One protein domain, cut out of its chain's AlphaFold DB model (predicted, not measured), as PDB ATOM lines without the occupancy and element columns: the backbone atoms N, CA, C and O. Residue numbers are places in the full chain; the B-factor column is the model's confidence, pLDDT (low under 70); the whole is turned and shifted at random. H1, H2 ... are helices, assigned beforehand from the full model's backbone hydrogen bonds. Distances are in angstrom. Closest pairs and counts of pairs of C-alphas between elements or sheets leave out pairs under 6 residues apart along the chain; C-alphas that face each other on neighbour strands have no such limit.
ATOM      1  N   SER A  14     -38.501 -11.976 -31.287       59.59
ATOM      2  CA  SER A  14     -37.641 -11.946 -30.095       59.59
ATOM      3  C   SER A  14     -38.202 -12.755 -28.920       59.59
ATOM      4  O   SER A  14     -37.438 -13.430 -28.236       59.59
ATOM      5  N   LEU A  15     -39.522 -12.782 -28.695       59.72
ATOM      6  CA  LEU A  15     -40.112 -13.489 -27.545       59.72
ATOM      7  C   LEU A  15     -39.953 -15.008 -27.655       59.72
ATOM      8  O   LEU A  15     -39.553 -15.667 -26.692       59.72
ATOM      9  N   SER A  16     -40.208 -15.560 -28.841       63.81
ATOM     10  CA  SER A  16     -40.011 -16.984 -29.115       63.81
ATOM     11  C   SER A  16     -38.529 -17.362 -29.070       63.81
ATOM     12  O   SER A  16     -38.176 -18.365 -28.445       63.81
ATOM     13  N   ALA A  17     -37.643 -16.526 -29.625       68.25
ATOM     14  CA  ALA A  17     -36.197 -16.741 -29.553       68.25
ATOM     15  C   ALA A  17     -35.659 -16.677 -28.107       68.25
ATOM     16  O   ALA A  17     -34.789 -17.470 -27.734       68.25
ATOM     17  N   ARG A  18     -36.203 -15.794 -27.257       68.00
ATOM     18  CA  ARG A  18     -35.853 -15.670 -25.829       68.00
ATOM     19  C   ARG A  18     -36.320 -16.872 -25.017       68.00
ATOM     20  O   ARG A  18     -35.514 -17.456 -24.294       68.00
ATOM     21  N   LYS A  19     -37.592 -17.271 -25.163       77.62
ATOM     22  CA  LYS A  19     -38.137 -18.473 -24.505       77.62
ATOM     23  C   LYS A  19     -37.302 -19.698 -24.866       77.62
ATOM     24  O   LYS A  19     -36.859 -20.415 -23.975       77.62
ATOM     25  N   GLN A  20     -36.976 -19.863 -26.148       82.31
ATOM     26  CA  GLN A  20     -36.097 -20.938 -26.601       82.31
ATOM     27  C   GLN A  20     -34.682 -20.838 -26.020       82.31
ATOM     28  O   GLN A  20     -34.122 -21.862 -25.643       82.31
ATOM     29  N   THR A  21     -34.089 -19.647 -25.915       82.06
ATOM     30  CA  THR A  21     -32.721 -19.487 -25.383       82.06
ATOM     31  C   THR A  21     -32.653 -19.810 -23.891       82.06
ATOM     32  O   THR A  21     -31.811 -20.614 -23.491       82.06
ATOM     33  N   LYS A  22     -33.580 -19.278 -23.079       84.12
ATOM     34  CA  LYS A  22     -33.688 -19.616 -21.649       84.12
ATOM     35  C   LYS A  22     -33.932 -21.108 -21.448       84.12
ATOM     36  O   LYS A  22     -33.279 -21.733 -20.620       84.12
ATOM     37  N   GLN A  23     -34.817 -21.691 -22.251       88.38
ATOM     38  CA  GLN A  23     -35.134 -23.111 -22.166       88.38
ATOM     39  C   GLN A  23     -33.952 -23.996 -22.576       88.38
ATOM     40  O   GLN A  23     -33.676 -24.986 -21.904       88.38
ATOM     41  N   LYS A  24     -33.185 -23.613 -23.605       87.12
ATOM     42  CA  LYS A  24     -31.944 -24.303 -23.987       87.12
ATOM     43  C   LYS A  24     -30.891 -24.242 -22.879       87.12
ATOM     44  O   LYS A  24     -30.284 -25.266 -22.593       87.12
ATOM     45  N   ILE A  25     -30.688 -23.079 -22.251       89.44
ATOM     46  CA  ILE A  25     -29.753 -22.925 -21.120       89.44
ATOM     47  C   ILE A  25     -30.199 -23.802 -19.946       89.44
ATOM     48  O   ILE A  25     -29.387 -24.536 -19.391       89.44
ATOM     49  N   PHE A  26     -31.489 -23.772 -19.605       90.31
ATOM     50  CA  PHE A  26     -32.047 -24.551 -18.502       90.31
ATOM     51  C   PHE A  26     -31.874 -26.061 -18.710       90.31
ATOM     52  O   PHE A  26     -31.390 -26.758 -17.820       90.31
ATOM     53  N   ILE A  27     -32.204 -26.569 -19.901       91.00
ATOM     54  CA  ILE A  27     -32.049 -27.992 -20.227       91.00
ATOM     55  C   ILE A  27     -30.572 -28.395 -20.186       91.00
ATOM     56  O   ILE A  27     -30.243 -29.426 -19.602       91.00
ATOM     57  N   LEU A  28     -29.677 -27.580 -20.757       89.00
ATOM     58  CA  LEU A  28     -28.238 -27.854 -20.756       89.00
ATOM     59  C   LEU A  28     -27.680 -27.881 -19.322       89.00
ATOM     60  O   LEU A  28     -26.943 -28.797 -18.966       89.00
ATOM     61  N   ALA A  29     -28.090 -26.933 -18.476       89.44
ATOM     62  CA  ALA A  29     -27.718 -26.900 -17.065       89.44
ATOM     63  C   ALA A  29     -28.205 -28.153 -16.321       89.44
ATOM     64  O   ALA A  29     -27.440 -28.770 -15.585       89.44
ATOM     65  N   GLN A  30     -29.446 -28.587 -16.562       92.06
ATOM     66  CA  GLN A  30     -30.009 -29.786 -15.938       92.06
ATOM     67  C   GLN A  30     -29.333 -31.083 -16.424       92.06
ATOM     68  O   GLN A  30     -29.248 -32.061 -15.678       92.06
ATOM     69  N   GLN A  31     -28.867 -31.121 -17.675       89.69
ATOM     70  CA  GLN A  31     -28.090 -32.241 -18.216       89.69
ATOM     71  C   GLN A  31     -26.700 -32.322 -17.579       89.69
ATOM     72  O   GLN A  31     -26.260 -33.412 -17.218       89.69
ATOM     73  N   LEU A  32     -26.026 -31.182 -17.410       88.38
ATOM     74  CA  LEU A  32     -24.701 -31.110 -16.795       88.38
ATOM     75  C   LEU A  32     -24.751 -31.393 -15.289       88.38
ATOM     76  O   LEU A  32     -23.945 -32.175 -14.798       88.38
ATOM     77  N   ALA A  33     -25.760 -30.881 -14.579       87.69
ATOM     78  CA  ALA A  33     -25.960 -31.161 -13.157       87.69
ATOM     79  C   ALA A  33     -26.134 -32.663 -12.866       87.69
ATOM     80  O   ALA A  33     -25.676 -33.155 -11.840       87.69
ATOM     81  N   ARG A  34     -26.753 -33.413 -13.790       88.94
ATOM     82  CA  ARG A  34     -26.894 -34.874 -13.680       88.94
ATOM     83  C   ARG A  34     -25.602 -35.650 -13.937       88.94
ATOM     84  O   ARG A  34     -25.502 -36.779 -13.476       88.94
ATOM     85  N   LYS A  35     -24.637 -35.078 -14.665       87.75
ATOM     86  CA  LYS A  35     -23.340 -35.716 -14.947       87.75
ATOM     87  C   LYS A  35     -22.358 -35.651 -13.772       87.75
ATOM     88  O   LYS A  35     -21.389 -36.399 -13.783       87.75
ATOM     89  N   GLY A  36     -22.617 -34.818 -12.764       81.81
ATOM     90  CA  GLY A  36     -21.766 -34.722 -11.578       81.81
ATOM     91  C   GLY A  36     -20.527 -33.828 -11.770       81.81
ATOM     92  O   GLY A  36     -20.509 -32.999 -12.682       81.81
ATOM     93  N   PRO A  37     -19.509 -33.948 -10.893       80.62
ATOM     94  CA  PRO A  37     -18.381 -33.010 -10.801       80.62
ATOM     95  C   PRO A  37     -17.515 -32.922 -12.065       80.62
ATOM     96  O   PRO A  37     -16.984 -31.856 -12.360       80.62
ATOM     97  N   ASP A  38     -17.427 -34.010 -12.838       83.44
ATOM     98  CA  ASP A  38     -16.549 -34.129 -14.015       83.44
ATOM     99  C   ASP A  38     -17.187 -33.588 -15.313       83.44
ATOM    100  O   ASP A  38     -16.681 -33.791 -16.419       83.44
ATOM    101  N   ALA A  39     -18.350 -32.936 -15.215       83.00
ATOM    102  CA  ALA A  39     -19.070 -32.415 -16.367       83.00
ATOM    103  C   ALA A  39     -18.376 -31.183 -16.977       83.00
ATOM    104  O   ALA A  39     -18.001 -30.244 -16.279       83.00
ATOM    105  N   ASP A  40     -18.276 -31.142 -18.307       88.19
ATOM    106  CA  ASP A  40     -17.741 -29.984 -19.028       88.19
ATOM    107  C   ASP A  40     -18.765 -28.831 -19.081       88.19
ATOM    108  O   ASP A  40     -19.686 -28.810 -19.905       88.19
ATOM    109  N   TRP A  41     -18.596 -27.861 -18.180       87.19
ATOM    110  CA  TRP A  41     -19.445 -26.672 -18.056       87.19
ATOM    111  C   TRP A  41     -19.137 -25.574 -19.082       87.19
ATOM    112  O   TRP A  41     -19.919 -24.625 -19.198       87.19
ATOM    113  N   SER A  42     -18.055 -25.694 -19.861       90.75
ATOM    114  CA  SER A  42     -17.588 -24.641 -20.780       90.75
ATOM    115  C   SER A  42     -18.670 -24.192 -21.768       90.75
ATOM    116  O   SER A  42     -18.863 -22.999 -22.004       90.75
ATOM    117  N   LYS A  43     -19.459 -25.141 -22.289       87.94
ATOM    118  CA  LYS A  43     -20.557 -24.870 -23.229       87.94
ATOM    119  C   LYS A  43     -21.705 -24.090 -22.594       87.94
ATOM    120  O   LYS A  43     -22.279 -23.227 -23.259       87.94
ATOM    121  N   LEU A  44     -22.039 -24.389 -21.336       89.31
ATOM    122  CA  LEU A  44     -23.081 -23.669 -20.604       89.31
ATOM    123  C   LEU A  44     -22.631 -22.243 -20.316       89.31
ATOM    124  O   LEU A  44     -23.376 -21.316 -20.618       89.31
ATOM    125  N   VAL A  45     -21.407 -22.087 -19.807       90.81
ATOM    126  CA  VAL A  45     -20.807 -20.777 -19.526       90.81
ATOM    127  C   VAL A  45     -20.805 -19.927 -20.793       90.81
ATOM    128  O   VAL A  45     -21.409 -18.860 -20.806       90.81
ATOM    129  N   ALA A  46     -20.308 -20.462 -21.912       90.56
ATOM    130  CA  ALA A  46     -20.303 -19.750 -23.186       90.56
ATOM    131  C   ALA A  46     -21.714 -19.368 -23.681       90.56
ATOM    132  O   ALA A  46     -21.893 -18.354 -24.352       90.56
ATOM    133  N   GLN A  47     -22.739 -20.178 -23.400       87.62
ATOM    134  CA  GLN A  47     -24.115 -19.875 -23.802       87.62
ATOM    135  C   GLN A  47     -24.772 -18.822 -22.905       87.62
ATOM    136  O   GLN A  47     -25.531 -17.992 -23.409       87.62
ATOM    137  N   VAL A  48     -24.472 -18.842 -21.606       89.75
ATOM    138  CA  VAL A  48     -24.889 -17.810 -20.652       89.75
ATOM    139  C   VAL A  48     -24.204 -16.486 -20.977       89.75
ATOM    140  O   VAL A  48     -24.885 -15.466 -21.026       89.75
ATOM    141  N   ASP A  49     -22.909 -16.501 -21.292       91.12
ATOM    142  CA  ASP A  49     -22.157 -15.303 -21.674       91.12
ATOM    143  C   ASP A  49     -22.716 -14.656 -22.940       91.12
ATOM    144  O   ASP A  49     -23.023 -13.468 -22.930       91.12
ATOM    145  N   ARG A  50     -22.997 -15.445 -23.985       86.88
ATOM    146  CA  ARG A  50     -23.667 -14.935 -25.195       86.88
ATOM    147  C   ARG A  50     -25.044 -14.340 -24.916       86.88
ATOM    148  O   ARG A  50     -25.473 -13.420 -25.606       86.88
ATOM    149  N   TYR A  51     -25.791 -14.903 -23.966       82.94
ATOM    150  CA  TYR A  51     -27.096 -14.357 -23.595       82.94
ATOM    151  C   TYR A  51     -26.944 -13.047 -22.815       82.94
ATOM    152  O   TYR A  51     -27.675 -12.092 -23.058       82.94
ATOM    153  N   ARG A  52     -25.946 -12.985 -21.933       84.06
ATOM    154  CA  ARG A  52     -25.581 -11.796 -21.170       84.06
ATOM    155  C   ARG A  52     -25.104 -10.649 -22.065       84.06
ATOM    156  O   ARG A  52     -25.538  -9.524 -21.856       84.06
ATOM    157  N   GLU A  53     -24.278 -10.912 -23.075       86.94
ATOM    158  CA  GLU A  53     -23.857  -9.897 -24.057       86.94
ATOM    159  C   GLU A  53     -25.059  -9.280 -24.776       86.94
ATOM    160  O   GLU A  53     -25.194  -8.060 -24.812       86.94
ATOM    161  N   LYS A  54     -25.999 -10.111 -25.240       79.44
ATOM    162  CA  LYS A  54     -27.234  -9.630 -25.878       79.44
ATOM    163  C   LYS A  54     -28.101  -8.791 -24.939       79.44
ATOM    164  O   LYS A  54     -28.655  -7.784 -25.373       79.44
ATOM    165  N   LEU A  55     -28.186  -9.179 -23.665       78.31
ATOM    166  CA  LEU A  55     -28.870  -8.395 -22.633       78.31
ATOM    167  C   LEU A  55     -28.205  -7.030 -22.435       78.31
ATOM    168  O   LEU A  55     -28.900  -6.021 -22.325       78.31
ATOM    169  N   TYR A  56     -26.871  -6.981 -22.410       79.00
ATOM    170  CA  TYR A  56     -26.135  -5.725 -22.284       79.00
ATOM    171  C   TYR A  56     -26.324  -4.818 -23.500       79.00
ATOM    172  O   TYR A  56     -26.549  -3.622 -23.328       79.00
ATOM    173  N   GLU A  57     -26.287  -5.369 -24.712       79.25
ATOM    174  CA  GLU A  57     -26.562  -4.622 -25.944       79.25
ATOM    175  C   GLU A  57     -27.986  -4.049 -25.951       79.25
ATOM    176  O   GLU A  57     -28.182  -2.873 -26.263       79.25
ATOM    177  N   ALA A  58     -28.975  -4.855 -25.550       72.81
ATOM    178  CA  ALA A  58     -30.368  -4.425 -25.442       72.81
ATOM    179  C   ALA A  58     -30.557  -3.331 -24.376       72.81
ATOM    180  O   ALA A  58     -31.274  -2.354 -24.600       72.81
ATOM    181  N   TRP A  59     -29.874  -3.449 -23.235       74.88
ATOM    182  CA  TRP A  59     -29.898  -2.424 -22.196       74.88
ATOM    183  C   TRP A  59     -29.272  -1.108 -22.681       74.88
ATOM    184  O   TRP A  59     -29.865  -0.042 -22.514       74.88
ATOM    185  N   GLN A  60     -28.113  -1.164 -23.348       71.88
ATOM    186  CA  GLN A  60     -27.429   0.027 -23.870       71.88
ATOM    187  C   GLN A  60     -28.235   0.763 -24.945       71.88
ATOM    188  O   GLN A  60     -28.168   1.992 -25.029       71.88
ATOM    189  N   SER A  61     -29.012   0.040 -25.752       67.50
ATOM    190  CA  SER A  61     -29.904   0.639 -26.747       67.50
ATOM    191  C   SER A  61     -31.177   1.248 -26.137       67.50
ATOM    192  O   SER A  61     -31.974   1.848 -26.859       67.50
ATOM    193  N   GLY A  62     -31.368   1.149 -24.813       64.50
ATOM    194  CA  GLY A  62     -32.547   1.654 -24.106       64.50
ATOM    195  C   GLY A  62     -33.794   0.786 -24.300       64.50
ATOM    196  O   GLY A  62     -34.896   1.197 -23.927       64.50
ATOM    197  N   THR A  63     -33.641  -0.411 -24.876       62.31
ATOM    198  CA  THR A  63     -34.710  -1.401 -25.020       62.31
ATOM    199  C   THR A  63     -34.580  -2.453 -23.928       62.31
ATOM    200  O   THR A  63     -33.806  -3.396 -24.049       62.31
ATOM    201  N   ASP A  64     -35.343  -2.315 -22.844       58.12
ATOM    202  CA  ASP A  64     -35.318  -3.326 -21.785       58.12
ATOM    203  C   ASP A  64     -35.795  -4.684 -22.318       58.12
ATOM    204  O   ASP A  64     -36.915  -4.829 -22.815       58.12
ATOM    205  N   GLU A  65     -34.955  -5.712 -22.177       51.84
ATOM    206  CA  GLU A  65     -35.279  -7.077 -22.607       51.84
ATOM    207  C   GLU A  65     -36.431  -7.694 -21.776       51.84
ATOM    208  O   GLU A  65     -37.046  -8.685 -22.186       51.84
ATOM    209  N   LEU A  66     -36.756  -7.090 -20.625       53.00
ATOM    210  CA  LEU A  66     -37.737  -7.564 -19.643       53.00
ATOM    211  C   LEU A  66     -39.161  -7.013 -19.833       53.00
ATOM    212  O   LEU A  66     -40.102  -7.591 -19.289       53.00
ATOM    213  N   THR A  67     -39.368  -5.943 -20.606       48.09
ATOM    214  CA  THR A  67     -40.703  -5.339 -20.779       48.09
ATOM    215  C   THR A  67     -41.367  -5.858 -22.049       48.09
ATOM    216  O   THR A  67     -41.139  -5.356 -23.145       48.09
ATOM    217  N   VAL A  68     -42.157  -6.918 -21.880       50.66
ATOM    218  CA  VAL A  68     -42.760  -7.722 -22.954       50.66
ATOM    219  C   VAL A  68     -43.831  -6.974 -23.763       50.66
ATOM    220  O   VAL A  68     -43.972  -7.285 -24.936       50.66
ATOM    221  N   GLU A  69     -44.518  -5.964 -23.219       48.09
ATOM    222  CA  GLU A  69     -45.550  -5.190 -23.940       48.09
ATOM    223  C   GLU A  69     -45.798  -3.810 -23.302       48.09
ATOM    224  O   GLU A  69     -46.887  -3.527 -22.810       48.09
TER     225      GLU A  69
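Overview. This is residues 14 to 69 of the 171 residues of the protein "Ion channel" of Fasciola hepatica (UniProt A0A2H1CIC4). A long helical hairpin: H1 and H2 run side by side in opposite ways, joined at one end by a short loop, and residues 61 to 69 follow H2 at the other end as a tail that turns back toward the H1 side. The printed part has 56 residues with two named helices, H1 then H2, and no named strand; its class is all helix. It is loose, with a radius of gyration of the C-alphas of 13.5 A, and forms a rod spanning 40 by 19 by 12 A.

Arrangement. H1, residues 14 to 35, is the longest helix and touches H2, residues 42 to 60, with residues 21 to 29 alone. H2 touches H1 with residues 44 to 51 alone. Their closest C-alphas, those of Leu 28 and Leu 44, are 6.6 A apart. The two form a helical hairpin at a shallow tilt of 28 degrees, opposite ways. In H1 and H2 every O i to N i+4 pair is within hydrogen-bond range.

Along the chain. H1 measures 31.6 A from C-alpha 14 at (-37.641, -11.946, -30.095) to C-alpha 35. H2 measures 26.7 A and ends with C-alpha 60 at (-27.429, 0.027, -23.870).

Size, cuts and confidence. The two C-alphas farthest apart, those of Asp 38 and Glu 69, are 42.2 A apart. The printed part has no cut, and the link from H1 to H2 is short. Residues 14 to 18 and 61 to 69 have pLDDT under 70.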